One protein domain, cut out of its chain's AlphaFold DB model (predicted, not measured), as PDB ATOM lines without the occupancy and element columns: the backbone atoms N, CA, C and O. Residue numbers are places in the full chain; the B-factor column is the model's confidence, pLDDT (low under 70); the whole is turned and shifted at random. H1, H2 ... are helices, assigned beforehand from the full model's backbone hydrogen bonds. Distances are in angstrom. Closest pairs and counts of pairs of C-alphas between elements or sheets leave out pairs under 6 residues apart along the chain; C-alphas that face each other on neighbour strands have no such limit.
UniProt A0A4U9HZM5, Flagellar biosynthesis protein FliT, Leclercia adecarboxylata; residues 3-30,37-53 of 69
ATOM      1  N   THR A   3     296.420  67.596 -22.736       58.50
ATOM      2  CA  THR A   3     296.607  66.454 -21.836       58.50
ATOM      3  C   THR A   3     297.579  66.761 -20.694       58.50
ATOM      4  O   THR A   3     297.387  66.287 -19.585       58.50
ATOM      5  N   ALA A   4     298.578  67.624 -20.914       63.47
ATOM      6  CA  ALA A   4     299.581  67.973 -19.901       63.47
ATOM      7  C   ALA A   4     299.001  68.554 -18.585       63.47
ATOM      8  O   ALA A   4     299.344  68.034 -17.521       63.47
ATOM      9  N   PRO A   5     298.108  69.572 -18.594       71.25
ATOM     10  CA  PRO A   5     297.502  70.065 -17.356       71.25
ATOM     11  C   PRO A   5     296.572  69.032 -16.708       71.25
ATOM     12  O   PRO A   5     296.534  68.937 -15.486       71.25
ATOM     13  N   GLN A   6     295.870  68.220 -17.506       72.56
ATOM     14  CA  GLN A   6     294.979  67.170 -17.000       72.56
ATOM     15  C   GLN A   6     295.759  66.061 -16.282       72.56
ATOM     16  O   GLN A   6     295.374  65.653 -15.190       72.56
ATOM     17  N   ILE A   7     296.887  65.630 -16.849       75.31
ATOM     18  CA  ILE A   7     297.796  64.656 -16.232       75.31
ATOM     19  C   ILE A   7     298.321  65.197 -14.897       75.31
ATOM     20  O   ILE A   7     298.291  64.485 -13.894       75.31
ATOM     21  N   TYR A   8     298.744  66.465 -14.848       79.75
ATOM     22  CA  TYR A   8     299.205  67.083 -13.603       79.75
ATOM     23  C   TYR A   8     298.108  67.114 -12.528       79.75
ATOM     24  O   TYR A   8     298.360  66.747 -11.379       79.75
ATOM     25  N   THR A   9     296.879  67.492 -12.894       82.25
ATOM     26  CA  THR A   9     295.732  67.466 -11.973       82.25
ATOM     27  C   THR A   9     295.459  66.057 -11.447       82.25
ATOM     28  O   THR A   9     295.256  65.897 -10.246       82.25
ATOM     29  N   LEU A  10     295.522  65.034 -12.304       81.69
ATOM     30  CA  LEU A  10     295.326  63.638 -11.903       81.69
ATOM     31  C   LEU A  10     296.420  63.155 -10.933       81.69
ATOM     32  O   LEU A  10     296.107  62.508  -9.935       81.69
ATOM     33  N   TYR A  11     297.687  63.521 -11.156       84.00
ATOM     34  CA  TYR A  11     298.770  63.220 -10.209       84.00
ATOM     35  C   TYR A  11     298.573  63.909  -8.854       84.00
ATOM     36  O   TYR A  11     298.827  63.298  -7.815       84.00
ATOM     37  N   GLN A  12     298.119  65.167  -8.842       85.31
ATOM     38  CA  GLN A  12     297.808  65.872  -7.593       85.31
ATOM     39  C   GLN A  12     296.663  65.189  -6.844       85.31
ATOM     40  O   GLN A  12     296.805  64.901  -5.658       85.31
ATOM     41  N   GLN A  13     295.582  64.836  -7.545       84.81
ATOM     42  CA  GLN A  13     294.472  64.091  -6.952       84.81
ATOM     43  C   GLN A  13     294.950  62.769  -6.353       84.81
ATOM     44  O   GLN A  13     294.597  62.454  -5.219       84.81
ATOM     45  N   LEU A  14     295.799  62.023  -7.062       86.19
ATOM     46  CA  LEU A  14     296.353  60.770  -6.560       86.19
ATOM     47  C   LEU A  14     297.184  60.965  -5.282       86.19
ATOM     48  O   LEU A  14     297.078  60.186  -4.332       86.19
ATOM     49  N   LEU A  15     297.997  62.022  -5.250       86.69
ATOM     50  CA  LEU A  15     298.808  62.374  -4.090       86.69
ATOM     51  C   LEU A  15     297.939  62.750  -2.882       86.69
ATOM     52  O   LEU A  15     298.239  62.330  -1.763       86.69
ATOM     53  N   ASP A  16     296.870  63.515  -3.092       87.12
ATOM     54  CA  ASP A  16     295.926  63.867  -2.031       87.12
ATOM     55  C   ASP A  16     295.200  62.634  -1.484       87.12
ATOM     56  O   ASP A  16     295.120  62.474  -0.264       87.12
ATOM     57  N   HIS A  17     294.774  61.707  -2.351       84.69
ATOM     58  CA  HIS A  17     294.165  60.446  -1.914       84.69
ATOM     59  C   HIS A  17     295.154  59.590  -1.113       84.69
ATOM     60  O   HIS A  17     294.807  59.088  -0.047       84.69
ATOM     61  N   SER A  18     296.411  59.482  -1.553       85.75
ATOM     62  CA  SER A  18     297.445  58.746  -0.811       85.75
ATOM     63  C   SER A  18     297.681  59.330   0.590       85.75
ATOM     64  O   SER A  18     297.759  58.592   1.575       85.75
ATOM     65  N   LYS A  19     297.721  60.664   0.711       87.50
ATOM     66  CA  LYS A  19     297.846  61.349   2.010       87.50
ATOM     67  C   LYS A  19     296.612  61.153   2.890       87.50
ATOM     68  O   LYS A  19     296.761  61.003   4.103       87.50
ATOM     69  N   LEU A  20     295.415  61.174   2.303       87.44
ATOM     70  CA  LEU A  20     294.165  60.906   3.011       87.44
ATOM     71  C   LEU A  20     294.172  59.482   3.578       87.44
ATOM     72  O   LEU A  20     294.004  59.316   4.784       87.44
ATOM     73  N   MET A  21     294.470  58.478   2.752       86.06
ATOM     74  CA  MET A  21     294.561  57.080   3.183       86.06
ATOM     75  C   MET A  21     295.605  56.893   4.288       86.06
ATOM     76  O   MET A  21     295.336  56.208   5.271       86.06
ATOM     77  N   LEU A  22     296.764  57.558   4.200       87.62
ATOM     78  CA  LEU A  22     297.776  57.501   5.258       87.62
ATOM     79  C   LEU A  22     297.261  58.075   6.590       87.62
ATOM     80  O   LEU A  22     297.551  57.524   7.656       87.62
ATOM     81  N   ARG A  23     296.480  59.162   6.552       90.12
ATOM     82  CA  ARG A  23     295.849  59.743   7.751       90.12
ATOM     83  C   ARG A  23     294.782  58.821   8.329       90.12
ATOM     84  O   ARG A  23     294.758  58.633   9.540       90.12
ATOM     85  N   LEU A  24     293.940  58.236   7.480       88.94
ATOM     86  CA  LEU A  24     292.918  57.273   7.897       88.94
ATOM     87  C   LEU A  24     293.567  56.050   8.560       88.94
ATOM     88  O   LEU A  24     293.184  55.693   9.671       88.94
ATOM     89  N   ALA A  25     294.629  55.503   7.958       87.38
ATOM     90  CA  ALA A  25     295.414  54.412   8.537       87.38
ATOM     91  C   ALA A  25     296.032  54.798   9.891       87.38
ATOM     92  O   ALA A  25     295.954  54.035  10.851       87.38
ATOM     93  N   SER A  26     296.598  56.007   9.993       88.62
ATOM     94  CA  SER A  26     297.202  56.515  11.235       88.62
ATOM     95  C   SER A  26     296.178  56.688  12.362       88.62
ATOM     96  O   SER A  26     296.506  56.487  13.528       88.62
ATOM     97  N   ASN A  27     294.937  57.035  12.018       88.81
ATOM     98  CA  ASN A  27     293.830  57.186  12.962       88.81
ATOM     99  C   ASN A  27     293.063  55.872  13.212       88.81
ATOM    100  O   ASN A  27     292.118  55.869  13.997       88.81
ATOM    101  N   GLY A  28     293.441  54.769  12.555       86.50
ATOM    102  CA  GLY A  28     292.747  53.481  12.658       86.50
ATOM    103  C   GLY A  28     291.355  53.456  12.015       86.50
ATOM    104  O   GLY A  28     290.557  52.575  12.328       86.50
ATOM    105  N   LEU A  29     291.054  54.409  11.127       87.06
ATOM    106  CA  LEU A  29     289.784  54.525  10.402       87.06
ATOM    107  C   LEU A  29     289.798  53.625   9.161       87.06
ATOM    108  O   LEU A  29     289.850  54.090   8.022       87.06
ATOM    109  N   TRP A  30     289.799  52.313   9.393       85.12
ATOM    110  CA  TRP A  30     289.923  51.311   8.332       85.12
ATOM    111  C   TRP A  30     288.695  51.246   7.422       85.12
ATOM    112  O   TRP A  30     288.860  51.099   6.216       85.12
ATOM    113  N   GLU A  37     289.461  53.445  -0.965       83.06
ATOM    114  CA  GLU A  37     290.331  52.602  -1.799       83.06
ATOM    115  C   GLU A  37     289.827  52.546  -3.244       83.06
ATOM    116  O   GLU A  37     290.610  52.679  -4.188       83.06
ATOM    117  N   THR A  38     288.510  52.418  -3.428       81.06
ATOM    118  CA  THR A  38     287.901  52.338  -4.764       81.06
ATOM    119  C   THR A  38     288.117  53.633  -5.550       81.06
ATOM    120  O   THR A  38     288.436  53.589  -6.741       81.06
ATOM    121  N   ASP A  39     288.023  54.785  -4.882       83.00
ATOM    122  CA  ASP A  39     288.276  56.094  -5.489       83.00
ATOM    123  C   ASP A  39     289.752  56.269  -5.866       83.00
ATOM    124  O   ASP A  39     290.062  56.727  -6.969       83.00
ATOM    125  N   TYR A  40     290.671  55.829  -4.997       82.69
ATOM    126  CA  TYR A  40     292.106  55.831  -5.282       82.69
ATOM    127  C   TYR A  40     292.438  54.973  -6.510       82.69
ATOM    128  O   TYR A  40     293.096  55.448  -7.440       82.69
ATOM    129  N   VAL A  41     291.944  53.732  -6.557       84.00
ATOM    130  CA  VAL A  41     292.186  52.812  -7.679       84.00
ATOM    131  C   VAL A  41     291.599  53.361  -8.980       84.00
ATOM    132  O   VAL A  41     292.250  53.298 -10.025       84.00
ATOM    133  N   ASN A  42     290.410  53.966  -8.932       84.31
ATOM    134  CA  ASN A  42     289.791  54.587 -10.102       84.31
ATOM    135  C   ASN A  42     290.593  55.807 -10.607       84.31
ATOM    136  O   ASN A  42     290.779  55.980 -11.817       84.31
ATOM    137  N   ALA A  43     291.138  56.621  -9.695       83.06
ATOM    138  CA  ALA A  43     292.016  57.738 -10.041       83.06
ATOM    139  C   ALA A  43     293.327  57.261 -10.692       83.06
ATOM    140  O   ALA A  43     293.725  57.802 -11.728       83.06
ATOM    141  N   VAL A  44     293.958  56.206 -10.154       83.94
ATOM    142  CA  VAL A  44     295.147  55.571 -10.760       83.94
ATOM    143  C   VAL A  44     294.831  55.039 -12.153       83.94
ATOM    144  O   VAL A  44     295.577  55.302 -13.095       83.94
ATOM    145  N   HIS A  45     293.722  54.315 -12.305       84.25
ATOM    146  CA  HIS A  45     293.324  53.739 -13.588       84.25
ATOM    147  C   HIS A  45     293.053  54.829 -14.636       84.25
ATOM    148  O   HIS A  45     293.473  54.720 -15.790       84.25
ATOM    149  N   THR A  46     292.409  55.925 -14.227       83.50
ATOM    150  CA  THR A  46     292.175  57.090 -15.089       83.50
ATOM    151  C   THR A  46     293.488  57.755 -15.504       83.50
ATOM    152  O   THR A  46     293.663  58.052 -16.684       83.50
ATOM    153  N   LEU A  47     294.432  57.937 -14.575       82.38
ATOM    154  CA  LEU A  47     295.762  58.478 -14.864       82.38
ATOM    155  C   LEU A  47     296.559  57.581 -15.815       82.38
ATOM    156  O   LEU A  47     297.144  58.088 -16.772       82.38
ATOM    157  N   ALA A  48     296.554  56.268 -15.587       83.31
ATOM    158  CA  ALA A  48     297.214  55.302 -16.456       83.31
ATOM    159  C   ALA A  48     296.659  55.385 -17.883       83.31
ATOM    160  O   ALA A  48     297.431  55.535 -18.825       83.31
ATOM    161  N   ARG A  49     295.329  55.402 -18.037       82.12
ATOM    162  CA  ARG A  49     294.679  55.538 -19.344       82.12
ATOM    163  C   ARG A  49     295.032  56.855 -20.040       82.12
ATOM    164  O   ARG A  49     295.421  56.830 -21.196       82.12
ATOM    165  N   VAL A  50     294.932  57.992 -19.348       80.44
ATOM    166  CA  VAL A  50     295.215  59.317 -19.941       80.44
ATOM    167  C   VAL A  50     296.696  59.467 -20.303       80.44
ATOM    168  O   VAL A  50     297.033  60.074 -21.318       80.44
ATOM    169  N   THR A  51     297.591  58.895 -19.497       76.75
ATOM    170  CA  THR A  51     299.033  58.872 -19.787       76.75
ATOM    171  C   THR A  51     299.315  57.990 -21.000       76.75
ATOM    172  O   THR A  51     299.992  58.438 -21.920       76.75
ATOM    173  N   GLN A  52     298.713  56.798 -21.063       74.12
ATOM    174  CA  GLN A  52     298.803  55.919 -22.227       74.12
ATOM    175  C   GLN A  52     298.247  56.588 -23.485       74.12
ATOM    176  O   GLN A  52     298.919  56.585 -24.501       74.12
ATOM    177  N   GLU A  53     297.077  57.221 -23.441       69.31
ATOM    178  CA  GLU A  53     296.516  57.963 -24.581       69.31
ATOM    179  C   GLU A  53     297.419  59.133 -25.023       69.31
ATOM    180  O   GLU A  53     297.445  59.478 -26.203       69.31
TER     181      GLU A  53
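AT A GLANCE: This is residues 3 to 30 and 37 to 53 of the 69 residues of the protein "Flagellar biosynthesis protein FliT" of Leclercia adecarboxylata (UniProt A0A4U9HZM5). Two helices lie side by side and run opposite ways, the shorter H2 packed along H1, while the far end of H1, from residue 22 on, sticks out beyond it together with residues 27 and 28. The shape is a rod, and the long helix H1 makes most of its length. The printed part has 45 residues with two named helices, H1 and then H2, and no named strand; the class is all helix. It is loose, with a radius of gyration of the C-alphas of 12.0 A, and the C-alphas span 38 by 17 by 9 A.

IN THESE COORDINATES: H1 is residues 3 to 26, from C-alpha 3 at (296.607, 66.454, -21.836) to C-alpha 26 at (297.202, 56.515, 11.235), 34.5 A from first to last C-alpha. Residues 27 to 30 follow it as far as the cut. H2 is residues 37 to 53, 24.2 A from first to last C-alpha, and ends with C-alpha 53 at (296.516, 57.963, -24.581).

HOW THE PARTS SIT: H1 and H2 touch, with 15 pairs of C-alphas within 8 A. Their closest C-alphas are those of Leu 10 and Leu 47, 6.0 A apart. The two run opposite ways at a shallow tilt of 22 degrees, and their centres are 10.8 A apart. Residues 22 to 28, of which 22 to 26 belong to H1, stand free. In H1 and H2 every O i to N i+4 pair is within hydrogen-bond range.

THE WHOLE: The two C-alphas farthest apart are those of Gly 28 and Glu 53, at 37.7 A, while the first and last printed C-alphas, of Thr 3 and Glu 53, are 8.9 A apart. Residues 31 to 36 are not printed, and C-alphas 30 and 37 are 10.2 A apart across this cut, which falls in the link from H1 to H2. The mean pLDDT of the printed part is 82.3; residues 3, 4 and 53 are under 70.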